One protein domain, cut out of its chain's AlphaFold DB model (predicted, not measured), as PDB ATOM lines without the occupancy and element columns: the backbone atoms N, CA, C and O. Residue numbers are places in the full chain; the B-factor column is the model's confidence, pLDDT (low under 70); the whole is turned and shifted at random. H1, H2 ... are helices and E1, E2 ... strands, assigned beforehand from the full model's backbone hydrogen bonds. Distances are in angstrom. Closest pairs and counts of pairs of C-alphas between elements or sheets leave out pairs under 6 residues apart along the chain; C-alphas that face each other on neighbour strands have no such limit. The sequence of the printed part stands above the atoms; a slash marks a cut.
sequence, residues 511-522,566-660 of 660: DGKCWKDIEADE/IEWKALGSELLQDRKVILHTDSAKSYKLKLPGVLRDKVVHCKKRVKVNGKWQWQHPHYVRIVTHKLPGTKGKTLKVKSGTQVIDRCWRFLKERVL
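What this domain is: This is residues 511 to 522 and 566 to 660 of the 660 residues of an uncharacterized protein of Symbiodinium microadriaticum (UniProt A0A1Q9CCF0). Two small sheets, E1 to E3 and the hairpin E6 and E7, lie face to face as a small sandwich, their strands at 24 degrees. A second hairpin, E4 and E5, lies away from the sandwich as a small separate head; H1 is to one side of the three-stranded sheet, and residues 651 to 660, mostly in H2, stick out as a tail. The printed part has 107 residues, with two named helices and seven named strands in the order E1 H1 E2 E3 E4 E5 E6 E7 H2; the class is mixed, helices and strands. The larger sheet runs E1 E2 E3, all parallel, and both hairpins are antiparallel. The whole is loose, with a radius of gyration of the C-alphas of 16.4 A and spans of 44 by 40 by 29 A.

How they stand to each other: E1, residues 516 to 519, is an edge strand and the parallel neighbour of E2, residues 581 to 585, at 12 degrees, with N 582 and O 516 2.8 A apart. H1, residues 566 to 575, is not on this sheet. E2 is the parallel neighbour of E3, residues 598 to 602, the other edge strand, at 28 degrees, with N 583 and O 599 2.8 A apart. E4, residues 608 to 612, and E5, residues 615 to 619, form an antiparallel hairpin at 141 degrees, with N 610 and O 617 2.9 A apart; E4 is apart from E3. E6, residues 625 to 630, and E7, residues 638 to 643, form an antiparallel hairpin at 151 degrees, with N 627 and O 641 2.9 A apart. In the sandwich, two sheets face to face, the closest C-alphas of E3 and E7 are those of Asp 601 and Ser 643, 6.0 A apart. H2, residues 647 to 659, is only just apart from E1, at 8.0 A. In H1 and H2 every O i to N i+4 pair is within hydrogen-bond range.

Where its parts are: E1 begins at C-alpha 516, (19.160, 80.904, 42.535), and is 10.1 A long. H1 measures 14.4 A, E2 11.9 A, E3 13.3 A, E4 11.5 A, E5 11.7 A, E6 16.1 A and E7 14.4 A. H2 measures 17.4 A and ends at C-alpha 659, (11.976, 111.015, 50.083).

The domain as a whole: The two C-alphas farthest apart, those of Lys 635 and Leu 660, the chain's last residue, are 50.5 A apart. Residues 523 to 565 are not printed, and C-alphas 522 and 566 are 17.1 A apart across the cut. The link from E2 to E3, 12 residues, is long. The mean pLDDT of the printed part is 72.3; residues 644 to 660 are among those under 70, and H2 has a mean of 44.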
ATOM      1  N   ASP A 511      14.960  77.990  38.096       79.88
ATOM      2  CA  ASP A 511      14.713  77.242  36.846       79.88
ATOM      3  C   ASP A 511      14.911  75.728  37.010       79.88
ATOM      4  O   ASP A 511      14.899  74.988  36.027       79.88
ATOM      5  N   GLY A 512      15.162  75.259  38.240       78.81
ATOM      6  CA  GLY A 512      15.475  73.858  38.535       78.81
ATOM      7  C   GLY A 512      16.821  73.380  37.975       78.81
ATOM      8  O   GLY A 512      17.277  72.280  38.300       78.81
ATOM      9  N   LYS A 513      17.530  74.194  37.182       82.12
ATOM     10  CA  LYS A 513      18.835  73.861  36.598       82.12
ATOM     11  C   LYS A 513      19.953  74.329  37.519       82.12
ATOM     12  O   LYS A 513      20.778  73.504  37.930       82.12
ATOM     13  N   CYS A 514      19.925  75.598  37.918       83.56
ATOM     14  CA  CYS A 514      20.924  76.226  38.783       83.56
ATOM     15  C   CYS A 514      20.321  76.725  40.102       83.56
ATOM     16  O   CYS A 514      19.130  77.009  40.180       83.56
ATOM     17  N   TRP A 515      21.149  76.805  41.150       83.94
ATOM     18  CA  TRP A 515      20.715  77.376  42.424       83.94
ATOM     19  C   TRP A 515      20.600  78.896  42.306       83.94
ATOM     20  O   TRP A 515      21.603  79.545  42.010       83.94
ATOM     21  N   LYS A 516      19.405  79.450  42.540       83.25
ATOM     22  CA  LYS A 516      19.160  80.904  42.535       83.25
ATOM     23  C   LYS A 516      18.953  81.437  43.951       83.25
ATOM     24  O   LYS A 516      18.302  80.792  44.768       83.25
ATOM     25  N   ASP A 517      19.534  82.600  44.215       79.25
ATOM     26  CA  ASP A 517      19.408  83.364  45.461       79.25
ATOM     27  C   ASP A 517      18.188  84.296  45.342       79.25
ATOM     28  O   ASP A 517      18.101  85.058  44.375       79.25
ATOM     29  N   ILE A 518      17.213  84.158  46.247       77.19
ATOM     30  CA  ILE A 518      15.924  84.865  46.207       77.19
ATOM     31  C   ILE A 518      15.593  85.424  47.597       77.19
ATOM     32  O   ILE A 518      15.556  84.687  48.584       77.19
ATOM     33  N   GLU A 519      15.290  86.722  47.652       73.31
ATOM     34  CA  GLU A 519      14.730  87.410  48.821       73.31
ATOM     35  C   GLU A 519      13.211  87.542  48.638       73.31
ATOM     36  O   GLU A 519      12.755  87.952  47.571       73.31
ATOM     37  N   ALA A 520      12.437  87.166  49.655       70.75
ATOM     38  CA  ALA A 520      10.982  87.280  49.673       70.75
ATOM     39  C   ALA A 520      10.534  87.976  50.962       70.75
ATOM     40  O   ALA A 520      10.989  87.616  52.051       70.75
ATOM     41  N   ASP A 521       9.637  88.948  50.818       63.84
ATOM     42  CA  ASP A 521       9.096  89.775  51.897       63.84
ATOM     43  C   ASP A 521       7.566  89.821  51.794       63.84
ATOM     44  O   ASP A 521       7.009  89.638  50.708       63.84
ATOM     45  N   GLU A 522       6.889  90.041  52.918       58.22
ATOM     46  CA  GLU A 522       5.431  90.125  52.977       58.22
ATOM     47  C   GLU A 522       4.984  91.579  52.774       58.22
ATOM     48  O   GLU A 522       5.320  92.473  53.551       58.22
ATOM     49  N   ILE A 566       0.344  74.914  56.770       69.19
ATOM     50  CA  ILE A 566      -0.444  74.328  55.689       69.19
ATOM     51  C   ILE A 566      -0.501  75.292  54.499       69.19
ATOM     52  O   ILE A 566      -0.089  74.902  53.412       69.19
ATOM     53  N   GLU A 567      -0.877  76.555  54.712       66.31
ATOM     54  CA  GLU A 567      -0.904  77.585  53.659       66.31
ATOM     55  C   GLU A 567       0.483  77.812  53.048       66.31
ATOM     56  O   GLU A 567       0.663  77.725  51.833       66.31
ATOM     57  N   TRP A 568       1.509  77.977  53.893       72.38
ATOM     58  CA  TRP A 568       2.896  78.091  53.422       72.38
ATOM     59  C   TRP A 568       3.372  76.854  52.662       72.38
ATOM     60  O   TRP A 568       4.230  76.959  51.784       72.38
ATOM     61  N   LYS A 569       2.861  75.668  53.008       77.31
ATOM     62  CA  LYS A 569       3.195  74.440  52.291       77.31
ATOM     63  C   LYS A 569       2.565  74.425  50.908       77.31
ATOM     64  O   LYS A 569       3.269  74.030  49.986       77.31
ATOM     65  N   ALA A 570       1.316  74.852  50.759       77.25
ATOM     66  CA  ALA A 570       0.670  74.948  49.452       77.25
ATOM     67  C   ALA A 570       1.455  75.893  48.526       77.25
ATOM     68  O   ALA A 570       1.982  75.447  47.507       77.25
ATOM     69  N   LEU A 571       1.681  77.134  48.969       75.75
ATOM     70  CA  LEU A 571       2.424  78.140  48.202       75.75
ATOM     71  C   LEU A 571       3.862  77.713  47.895       75.75
ATOM     72  O   LEU A 571       4.330  77.806  46.762       75.75
ATOM     73  N   GLY A 572       4.582  77.203  48.897       78.12
ATOM     74  CA  GLY A 572       5.959  76.756  48.708       78.12
ATOM     75  C   GLY A 572       6.079  75.546  47.778       78.12
ATOM     76  O   GLY A 572       7.073  75.434  47.062       78.12
ATOM     77  N   SER A 573       5.078  74.660  47.765       81.62
ATOM     78  CA  SER A 573       5.059  73.503  46.859       81.62
ATOM     79  C   SER A 573       4.798  73.927  45.412       81.62
ATOM     80  O   SER A 573       5.434  73.412  44.502       81.62
ATOM     81  N   GLU A 574       3.926  74.905  45.189       80.50
ATOM     82  CA  GLU A 574       3.606  75.396  43.845       80.50
ATOM     83  C   GLU A 574       4.732  76.259  43.245       80.50
ATOM     84  O   GLU A 574       5.152  76.082  42.093       80.50
ATOM     85  N   LEU A 575       5.258  77.195  44.039       78.62
ATOM     86  CA  LEU A 575       6.129  78.255  43.530       78.62
ATOM     87  C   LEU A 575       7.620  77.938  43.637       78.62
ATOM     88  O   LEU A 575       8.400  78.473  42.850       78.62
ATOM     89  N   LEU A 576       8.043  77.100  44.593       83.38
ATOM     90  CA  LEU A 576       9.463  76.952  44.947       83.38
ATOM     91  C   LEU A 576       9.991  75.516  44.872       83.38
ATOM     92  O   LEU A 576      11.201  75.327  44.706       83.38
ATOM     93  N   GLN A 577       9.126  74.510  45.006       85.50
ATOM     94  CA  GLN A 577       9.543  73.112  45.045       85.50
ATOM     95  C   GLN A 577      10.322  72.715  43.788       85.50
ATOM     96  O   GLN A 577       9.942  73.029  42.664       85.50
ATOM     97  N   ASP A 578      11.454  72.043  44.004       86.00
ATOM     98  CA  ASP A 578      12.350  71.529  42.961       86.00
ATOM     99  C   ASP A 578      12.940  72.592  42.014       86.00
ATOM    100  O   ASP A 578      13.657  72.271  41.065       86.00
ATOM    101  N   ARG A 579      12.772  73.883  42.331       84.25
ATOM    102  CA  ARG A 579      13.296  74.991  41.518       84.25
ATOM    103  C   ARG A 579      14.738  75.393  41.839       84.25
ATOM    104  O   ARG A 579      15.270  76.287  41.180       84.25
ATOM    105  N   LYS A 580      15.388  74.706  42.792       87.25
ATOM    106  CA  LYS A 580      16.752  74.981  43.295       87.25
ATOM    107  C   LYS A 580      16.888  76.429  43.773       87.25
ATOM    108  O   LYS A 580      17.604  77.235  43.189       87.25
ATOM    109  N   VAL A 581      16.194  76.771  44.852       86.06
ATOM    110  CA  VAL A 581      16.151  78.141  45.385       86.06
ATOM    111  C   VAL A 581      16.792  78.211  46.765       86.06
ATOM    112  O   VAL A 581      16.569  77.344  47.609       86.06
ATOM    113  N   ILE A 582      17.584  79.255  47.005       85.62
ATOM    114  CA  ILE A 582      17.965  79.702  48.343       85.62
ATOM    115  C   ILE A 582      17.029  80.847  48.705       85.62
ATOM    116  O   ILE A 582      17.112  81.922  48.122       85.62
ATOM    117  N   LEU A 583      16.113  80.581  49.633       82.81
ATOM    118  CA  LEU A 583      15.083  81.516  50.053       82.81
ATOM    119  C   LEU A 583      15.517  82.264  51.317       82.81
ATOM    120  O   LEU A 583      15.712  81.660  52.383       82.81
ATOM    121  N   HIS A 584      15.606  83.581  51.194       79.88
ATOM    122  CA  HIS A 584      15.781  84.531  52.282       79.88
ATOM    123  C   HIS A 584      14.436  85.205  52.555       79.88
ATOM    124  O   HIS A 584      13.979  86.021  51.769       79.88
ATOM    125  N   THR A 585      13.785  84.850  53.655       73.06
ATOM    126  CA  THR A 585      12.504  85.442  54.073       73.06
ATOM    127  C   THR A 585      12.508  85.550  55.580       73.06
ATOM    128  O   THR A 585      13.199  84.771  56.228       73.06
ATOM    129  N   ASP A 586      11.777  86.499  56.141       67.75
ATOM    130  CA  ASP A 586      11.645  86.712  57.578       67.75
ATOM    131  C   ASP A 586      10.559  85.838  58.228       67.75
ATOM    132  O   ASP A 586      10.590  85.614  59.445       67.75
ATOM    133  N   SER A 587       9.683  85.242  57.409       65.19
ATOM    134  CA  SER A 587       8.597  84.361  57.830       65.19
ATOM    135  C   SER A 587       9.110  83.190  58.671       65.19
ATOM    136  O   SER A 587       9.747  82.247  58.187       65.19
ATOM    137  N   ALA A 588       8.777  83.205  59.964       56.00
ATOM    138  CA  ALA A 588       9.236  82.220  60.943       56.00
ATOM    139  C   ALA A 588       8.833  80.770  60.599       56.00
ATOM    140  O   ALA A 588       9.499  79.808  61.012       56.00
ATOM    141  N   LYS A 589       7.725  80.608  59.864       64.00
ATOM    142  CA  LYS A 589       7.143  79.313  59.484       64.00
ATOM    143  C   LYS A 589       7.826  78.729  58.253       64.00
ATOM    144  O   LYS A 589       8.087  77.519  58.247       64.00
ATOM    145  N   SER A 590       8.244  79.579  57.309       60.59
ATOM    146  CA  SER A 590       9.053  79.174  56.156       60.59
ATOM    147  C   SER A 590      10.286  78.376  56.603       60.59
ATOM    148  O   SER A 590      10.540  77.302  56.071       60.59
ATOM    149  N   TYR A 591      10.983  78.777  57.678       62.53
ATOM    150  CA  TYR A 591      12.194  78.103  58.174       62.53
ATOM    151  C   TYR A 591      11.970  76.684  58.699       62.53
ATOM    152  O   TYR A 591      12.909  75.884  58.745       62.53
ATOM    153  N   LYS A 592      10.748  76.343  59.115       69.44
ATOM    154  CA  LYS A 592      10.436  75.025  59.690       69.44
ATOM    155  C   LYS A 592       9.990  74.010  58.630       69.44
ATOM    156  O   LYS A 592      10.088  72.808  58.869       69.44
ATOM    157  N   LEU A 593       9.533  74.461  57.461       79.00
ATOM    158  CA  LEU A 593       8.950  73.608  56.420       79.00
ATOM    159  C   LEU A 593       9.980  73.041  55.430       79.00
ATOM    160  O   LEU A 593      10.396  73.728  54.512       79.00
ATOM    161  N   LYS A 594      10.364  71.767  55.551       82.44
ATOM    162  CA  LYS A 594      11.241  71.103  54.566       82.44
ATOM    163  C   LYS A 594      10.553  70.955  53.201       82.44
ATOM    164  O   LYS A 594       9.595  70.200  53.103       82.44
ATOM    165  N   LEU A 595      11.081  71.644  52.187       85.31
ATOM    166  CA  LEU A 595      10.677  71.528  50.784       85.31
ATOM    167  C   LEU A 595      11.857  71.022  49.933       85.31
ATOM    168  O   LEU A 595      12.974  71.530  50.098       85.31
ATOM    169  N   PRO A 596      11.644  70.026  49.056       85.38
ATOM    170  CA  PRO A 596      12.639  69.594  48.078       85.38
ATOM    171  C   PRO A 596      13.093  70.751  47.181       85.38
ATOM    172  O   PRO A 596      12.300  71.610  46.805       85.38
ATOM    173  N   GLY A 597      14.393  70.815  46.882       85.31
ATOM    174  CA  GLY A 597      14.955  71.871  46.033       85.31
ATOM    175  C   GLY A 597      14.978  73.277  46.647       85.31
ATOM    176  O   GLY A 597      15.331  74.214  45.937       85.31
ATOM    177  N   VAL A 598      14.661  73.442  47.939       86.69
ATOM    178  CA  VAL A 598      14.657  74.750  48.617       86.69
ATOM    179  C   VAL A 598      15.559  74.743  49.853       86.69
ATOM    180  O   VAL A 598      15.327  74.021  50.829       86.69
ATOM    181  N   LEU A 599      16.575  75.602  49.840       86.69
ATOM    182  CA  LEU A 599      17.405  75.943  50.996       86.69
ATOM    183  C   LEU A 599      16.894  77.247  51.605       86.69
ATOM    184  O   LEU A 599      16.362  78.094  50.899       86.69
ATOM    185  N   ARG A 600      17.010  77.403  52.923       83.06
ATOM    186  CA  ARG A 600      16.407  78.528  53.647       83.06
ATOM    187  C   ARG A 600      17.400  79.196  54.564       83.06
ATOM    188  O   ARG A 600      18.165  78.516  55.248       83.06
ATOM    189  N   ASP A 601      17.304  80.514  54.626       78.75
ATOM    190  CA  ASP A 601      18.180  81.347  55.425       78.75
ATOM    191  C   ASP A 601      17.398  82.303  56.311       78.75
ATOM    192  O   ASP A 601      16.492  82.990  55.857       78.75
ATOM    193  N   LYS A 602      17.783  82.351  57.592       72.06
ATOM    194  CA  LYS A 602      17.112  83.179  58.595       72.06
ATOM    195  C   LYS A 602      17.491  84.645  58.460       72.06
ATOM    196  O   LYS A 602      18.660  84.987  58.649       72.06
ATOM    197  N   VAL A 603      16.490  85.492  58.256       70.31
ATOM    198  CA  VAL A 603      16.597  86.947  58.371       70.31
ATOM    199  C   VAL A 603      16.227  87.358  59.802       70.31
ATOM    200  O   VAL A 603      15.283  86.837  60.397       70.31
ATOM    201  N   VAL A 604      17.029  88.232  60.420       65.06
ATOM    202  CA  VAL A 604      16.835  88.693  61.807       65.06
ATOM    203  C   VAL A 604      16.655  90.209  61.807       65.06
ATOM    204  O   VAL A 604      17.617  90.938  61.587       65.06
ATOM    205  N   HIS A 605      15.438  90.670  62.108       58.28
ATOM    206  CA  HIS A 605      15.037  92.086  62.024       58.28
ATOM    207  C   HIS A 605      15.201  92.828  63.354       58.28
ATOM    208  O   HIS A 605      15.394  94.043  63.403       58.28
ATOM    209  N   CYS A 606      15.141  92.092  64.462       57.41
ATOM    210  CA  CYS A 606      15.043  92.684  65.787       57.41
ATOM    211  C   CYS A 606      16.380  92.679  66.522       57.41
ATOM    212  O   CYS A 606      17.160  91.723  66.458       57.41
ATOM    213  N   LYS A 607      16.605  93.740  67.307       68.00
ATOM    214  CA  LYS A 607      17.662  93.757  68.319       68.00
ATOM    215  C   LYS A 607      17.457  92.568  69.249       68.00
ATOM    216  O   LYS A 607      16.363  92.371  69.780       68.00
ATOM    217  N   LYS A 608      18.511  91.793  69.475       74.75
ATOM    218  CA  LYS A 608      18.473  90.688  70.431       74.75
ATOM    219  C   LYS A 608      19.044  91.177  71.752       74.75
ATOM    220  O   LYS A 608      20.124  91.766  71.787       74.75
ATOM    221  N   ARG A 609      18.332  90.927  72.850       80.62
ATOM    222  CA  ARG A 609      18.873  91.145  74.192       80.62
ATOM    223  C   ARG A 609      19.794  89.972  74.523       80.62
ATOM    224  O   ARG A 609      19.339  88.831  74.588       80.62
ATOM    225  N   VAL A 610      21.087  90.240  74.679       85.00
ATOM    226  CA  VAL A 610      22.114  89.217  74.924       85.00
ATOM    227  C   VAL A 610      22.887  89.587  76.186       85.00
ATOM    228  O   VAL A 610      23.119  90.763  76.460       85.00
ATOM    229  N   LYS A 611      23.251  88.585  76.989       88.81
ATOM    230  CA  LYS A 611      24.093  88.773  78.171       88.81
ATOM    231  C   LYS A 611      25.553  88.746  77.723       88.81
ATOM    232  O   LYS A 611      26.051  87.697  77.330       88.81
ATOM    233  N   VAL A 612      26.213  89.898  77.754       82.94
ATOM    234  CA  VAL A 612      27.631  90.056  77.405       82.94
ATOM    235  C   VAL A 612      28.357  90.466  78.682       82.94
ATOM    236  O   VAL A 612      28.001  91.469  79.299       82.94
ATOM    237  N   ASN A 613      29.319  89.652  79.124       82.19
ATOM    238  CA  ASN A 613      30.082  89.862  80.363       82.19
ATOM    239  C   ASN A 613      29.187  90.120  81.590       82.19
ATOM    240  O   ASN A 613      29.340  91.103  82.310       82.19
ATOM    241  N   GLY A 614      28.172  89.274  81.788       90.38
ATOM    242  CA  GLY A 614      27.266  89.379  82.935       90.38
ATOM    243  C   GLY A 614      26.163  90.440  82.812       90.38
ATOM    244  O   GLY A 614      25.174  90.351  83.538       90.38
ATOM    245  N   LYS A 615      26.260  91.389  81.870       72.62
ATOM    246  CA  LYS A 615      25.299  92.491  81.691       72.62
ATOM    247  C   LYS A 615      24.409  92.268  80.470       72.62
ATOM    248  O   LYS A 615      24.866  91.843  79.413       72.62
ATOM    249  N   TRP A 616      23.119  92.571  80.603       87.19
ATOM    250  CA  TRP A 616      22.180  92.516  79.484       87.19
ATOM    251  C   TRP A 616      22.368  93.724  78.571       87.19
ATOM    252  O   TRP A 616      22.118  94.851  78.987       87.19
ATOM    253  N   GLN A 617      22.752  93.485  77.322       84.75
ATOM    254  CA  GLN A 617      22.899  94.522  76.307       84.75
ATOM    255  C   GLN A 617      21.977  94.237  75.119       84.75
ATOM    256  O   GLN A 617      21.739  93.085  74.747       84.75
ATOM    257  N   TRP A 618      21.433  95.301  74.530       78.38
ATOM    258  CA  TRP A 618      20.695  95.223  73.272       78.38
ATOM    259  C   TRP A 618      21.690  95.220  72.121       78.38
ATOM    260  O   TRP A 618      22.253  96.256  71.774       78.38
ATOM    261  N   GLN A 619      21.911  94.051  71.531       75.12
ATOM    262  CA  GLN A 619      22.791  93.915  70.383       75.12
ATOM    263  C   GLN A 619      22.004  94.207  69.103       75.12
ATOM    264  O   GLN A 619      20.907  93.677  68.894       75.12
ATOM    265  N   HIS A 620      22.558  95.069  68.252       65.50
ATOM    266  CA  HIS A 620      22.016  95.307  66.919       65.50
ATOM    267  C   HIS A 620      22.086  94.025  66.075       65.50
ATOM    268  O   HIS A 620      23.046  93.262  66.215       65.50
ATOM    269  N   PRO A 621      21.088  93.763  65.214       67.06
ATOM    270  CA  PRO A 621      21.139  92.613  64.327       67.06
ATOM    271  C   PRO A 621      22.307  92.754  63.343       67.06
ATOM    272  O   PRO A 621      22.628  93.846  62.870       67.06
ATOM    273  N   HIS A 622      22.952  91.632  63.025       62.44
ATOM    274  CA  HIS A 622      23.903  91.576  61.921       62.44
ATOM    275  C   HIS A 622      23.117  91.487  60.609       62.44
ATOM    276  O   HIS A 622      22.687  90.406  60.219       62.44
ATOM    277  N   TYR A 623      22.950  92.630  59.940       64.06
ATOM    278  CA  TYR A 623      22.181  92.778  58.695       64.06
ATOM    279  C   TYR A 623      22.758  92.034  57.483       64.06
ATOM    280  O   TYR A 623      22.140  92.014  56.432       64.06
ATOM    281  N   VAL A 624      23.975  91.492  57.562       70.69
ATOM    282  CA  VAL A 624      24.542  90.642  56.511       70.69
ATOM    283  C   VAL A 624      25.475  89.634  57.168       70.69
ATOM    284  O   VAL A 624      26.385  90.010  57.911       70.69
ATOM    285  N   ARG A 625      25.285  88.354  56.860       74.94
ATOM    286  CA  ARG A 625      26.185  87.263  57.229       74.94
ATOM    287  C   ARG A 625      26.409  86.367  56.022       74.94
ATOM    288  O   ARG A 625      25.465  85.960  55.360       74.94
ATOM    289  N   ILE A 626      27.658  86.004  55.758       81.50
ATOM    290  CA  ILE A 626      27.956  85.013  54.723       81.50
ATOM    291  C   ILE A 626      27.627  83.629  55.292       81.50
ATOM    292  O   ILE A 626      28.230  83.209  56.279       81.50
ATOM    293  N   VAL A 627      26.660  82.937  54.694       82.38
ATOM    294  CA  VAL A 627      26.278  81.565  55.050       82.38
ATOM    295  C   VAL A 627      26.752  80.631  53.947       82.38
ATOM    296  O   VAL A 627      26.678  80.954  52.765       82.38
ATOM    297  N   THR A 628      27.298  79.483  54.342       87.94
ATOM    298  CA  THR A 628      27.756  78.446  53.414       87.94
ATOM    299  C   THR A 628      26.766  77.290  53.445       87.94
ATOM    300  O   THR A 628      26.664  76.597  54.456       87.94
ATOM    301  N   HIS A 629      26.054  77.074  52.344       86.25
ATOM    302  CA  HIS A 629      25.113  75.969  52.183       86.25
ATOM    303  C   HIS A 629      25.772  74.785  51.491       86.25
ATOM    304  O   HIS A 629      26.515  74.963  50.528       86.25
ATOM    305  N   LYS A 630      25.475  73.565  51.944       87.38
ATOM    306  CA  LYS A 630      25.821  72.333  51.221       87.38
ATOM    307  C   LYS A 630      24.694  72.016  50.245       87.38
ATOM    308  O   LYS A 630      23.547  71.888  50.666       87.38
ATOM    309  N   LEU A 631      25.014  71.900  48.958       85.69
ATOM    310  CA  LEU A 631      24.001  71.684  47.929       85.69
ATOM    311  C   LEU A 631      23.542  70.214  47.931       85.69
ATOM    312  O   LEU A 631      24.383  69.321  47.756       85.69
ATOM    313  N   PRO A 632      22.236  69.933  48.103       81.00
ATOM    314  CA  PRO A 632      21.721  68.567  48.092       81.00
ATOM    315  C   PRO A 632      21.946  67.907  46.723       81.00
ATOM    316  O   PRO A 632      21.883  68.563  45.684       81.00
ATOM    317  N   GLY A 633      22.261  66.608  46.726       76.75
ATOM    318  CA  GLY A 633      22.510  65.824  45.507       76.75
ATOM    319  C   GLY A 633      23.870  66.058  44.835       76.75
ATOM    320  O   GLY A 633      24.129  65.500  43.774       76.75
ATOM    321  N   THR A 634      24.764  66.855  45.431       77.19
ATOM    322  CA  THR A 634      26.129  67.060  44.917       77.19
ATOM    323  C   THR A 634      27.172  66.443  45.849       77.19
ATOM    324  O   THR A 634      26.985  66.423  47.066       77.19
ATOM    325  N   LYS A 635      28.298  65.963  45.300       76.88
ATOM    326  CA  LYS A 635      29.449  65.457  46.076       76.88
ATOM    327  C   LYS A 635      30.167  66.604  46.808       76.88
ATOM    328  O   LYS A 635      31.241  67.033  46.403       76.88
ATOM    329  N   GLY A 636      29.539  67.150  47.850       75.56
ATOM    330  CA  GLY A 636      30.141  68.131  48.757       75.56
ATOM    331  C   GLY A 636      30.284  69.557  48.217       75.56
ATOM    332  O   GLY A 636      30.990  70.355  48.835       75.56
ATOM    333  N   LYS A 637      29.625  69.921  47.105       84.56
ATOM    334  CA  LYS A 637      29.675  71.307  46.615       84.56
ATOM    335  C   LYS A 637      28.977  72.228  47.612       84.56
ATOM    336  O   LYS A 637      27.878  71.943  48.093       84.56
ATOM    337  N   THR A 638      29.635  73.341  47.917       87.94
ATOM    338  CA  THR A 638      29.109  74.367  48.814       87.94
ATOM    339  C   THR A 638      28.865  75.662  48.058       87.94
ATOM    340  O   THR A 638      29.590  75.986  47.121       87.94
ATOM    341  N   LEU A 639      27.833  76.398  48.465       85.38
ATOM    342  CA  LEU A 639      27.491  77.704  47.924       85.38
ATOM    343  C   LEU A 639      27.509  78.727  49.058       85.38
ATOM    344  O   LEU A 639      26.866  78.532  50.089       85.38
ATOM    345  N   LYS A 640      28.283  79.799  48.883       85.94
ATOM    346  CA  LYS A 640      28.356  80.910  49.834       85.94
ATOM    347  C   LYS A 640      27.398  82.005  49.390       85.94
ATOM    348  O   LYS A 640      27.573  82.552  48.307       85.94
ATOM    349  N   VAL A 641      26.436  82.341  50.239       82.31
ATOM    350  CA  VAL A 641      25.436  83.392  49.997       82.31
ATOM    351  C   VAL A 641      25.460  84.426  51.111       82.31
ATOM    352  O   VAL A 641      25.917  84.155  52.225       82.31
ATOM    353  N   LYS A 642      24.980  85.635  50.820       77.56
ATOM    354  CA  LYS A 642      24.856  86.706  51.813       77.56
ATOM    355  C   LYS A 642      23.481  86.629  52.475       77.56
ATOM    356  O   LYS A 642      22.552  87.324  52.089       77.56
ATOM    357  N   SER A 643      23.387  85.824  53.521       71.50
ATOM    358  CA  SER A 643      22.207  85.697  54.373       71.50
ATOM    359  C   SER A 643      21.952  86.949  55.216       71.50
ATOM    360  O   SER A 643      22.889  87.637  55.626       71.50
ATOM    361  N   GLY A 644      20.685  87.241  55.506       63.00
ATOM    362  CA  GLY A 644      20.265  88.393  56.312       63.00
ATOM    363  C   GLY A 644      20.260  89.727  55.563       63.00
ATOM    364  O   GLY A 644      19.815  90.723  56.122       63.00
ATOM    365  N   THR A 645      20.729  89.738  54.313       56.38
ATOM    366  CA  THR A 645      20.703  90.891  53.416       56.38
ATOM    367  C   THR A 645      19.261  91.314  53.198       56.38
ATOM    368  O   THR A 645      18.490  90.548  52.648       56.38
ATOM    369  N   GLN A 646      18.935  92.537  53.603       61.53
ATOM    370  CA  GLN A 646      17.678  93.171  53.233       61.53
ATOM    371  C   GLN A 646      17.968  94.169  52.119       61.53
ATOM    372  O   GLN A 646      18.383  95.309  52.382       61.53
ATOM    373  N   VAL A 647      17.888  93.732  50.865       56.56
ATOM    374  CA  VAL A 647      17.944  94.682  49.744       56.56
ATOM    375  C   VAL A 647      16.718  95.587  49.816       56.56
ATOM    376  O   VAL A 647      16.847  96.796  49.618       56.56
ATOM    377  N   ILE A 648      15.576  95.028  50.225       52.53
ATOM    378  CA  ILE A 648      14.299  95.726  50.356       52.53
ATOM    379  C   ILE A 648      14.335  96.739  51.509       52.53
ATOM    380  O   ILE A 648      14.108  97.916  51.250       52.53
ATOM    381  N   ASP A 649      14.757  96.383  52.732       51.34
ATOM    382  CA  ASP A 649      14.854  97.383  53.821       51.34
ATOM    383  C   ASP A 649      15.921  98.447  53.565       51.34
ATOM    384  O   ASP A 649      15.757  99.594  53.980       51.34
ATOM    385  N   ARG A 650      17.016  98.130  52.857       48.41
ATOM    386  CA  ARG A 650      17.965  99.168  52.419       48.41
ATOM    387  C   ARG A 650      17.371 100.063  51.347       48.41
ATOM    388  O   ARG A 650      17.633 101.261  51.399       48.41
ATOM    389  N   CYS A 651      16.581  99.518  50.425       43.47
ATOM    390  CA  CYS A 651      15.838 100.295  49.441       43.47
ATOM    391  C   CYS A 651      14.817 101.200  50.142       43.47
ATOM    392  O   CYS A 651      14.839 102.408  49.939       43.47
ATOM    393  N   TRP A 652      14.022 100.670  51.073       44.06
ATOM    394  CA  TRP A 652      13.080 101.441  51.881       44.06
ATOM    395  C   TRP A 652      13.763 102.467  52.771       44.06
ATOM    396  O   TRP A 652      13.263 103.578  52.885       44.06
ATOM    397  N   ARG A 653      14.908 102.155  53.383       42.88
ATOM    398  CA  ARG A 653      15.679 103.126  54.172       42.88
ATOM    399  C   ARG A 653      16.261 104.215  53.281       42.88
ATOM    400  O   ARG A 653      16.187 105.380  53.636       42.88
ATOM    401  N   PHE A 654      16.792 103.853  52.120       40.94
ATOM    402  CA  PHE A 654      17.301 104.793  51.125       40.94
ATOM    403  C   PHE A 654      16.192 105.697  50.574       40.94
ATOM    404  O   PHE A 654      16.404 106.899  50.425       40.94
ATOM    405  N   LEU A 655      15.005 105.139  50.329       38.16
ATOM    406  CA  LEU A 655      13.805 105.886  49.972       38.16
ATOM    407  C   LEU A 655      13.393 106.792  51.133       38.16
ATOM    408  O   LEU A 655      13.282 107.990  50.931       38.16
ATOM    409  N   LYS A 656      13.273 106.289  52.366       39.69
ATOM    410  CA  LYS A 656      12.944 107.099  53.552       39.69
ATOM    411  C   LYS A 656      13.945 108.234  53.784       39.69
ATOM    412  O   LYS A 656      13.519 109.337  54.056       39.69
ATOM    413  N   GLU A 657      15.247 108.006  53.633       39.12
ATOM    414  CA  GLU A 657      16.291 109.026  53.849       39.12
ATOM    415  C   GLU A 657      16.349 110.104  52.751       39.12
ATOM    416  O   GLU A 657      16.980 111.142  52.950       39.12
ATOM    417  N   ARG A 658      15.765 109.851  51.571       36.56
ATOM    418  CA  ARG A 658      15.819 110.769  50.416       36.56
ATOM    419  C   ARG A 658      14.457 111.313  49.986       36.56
ATOM    420  O   ARG A 658      14.420 112.283  49.234       36.56
ATOM    421  N   VAL A 659      13.369 110.687  50.428       34.69
ATOM    422  CA  VAL A 659      11.976 111.015  50.083       34.69
ATOM    423  C   VAL A 659      11.211 111.595  51.283       34.69
ATOM    424  O   VAL A 659      10.360 112.464  51.079       34.69
ATOM    425  N   LEU A 660      11.517 111.177  52.522       28.69
ATOM    426  CA  LEU A 660      11.044 111.823  53.763       28.69
ATOM    427  C   LEU A 660      12.103 112.803  54.279       28.69
ATOM    428  O   LEU A 660      11.692 113.820  54.887       28.69
TER     429      LEU A 660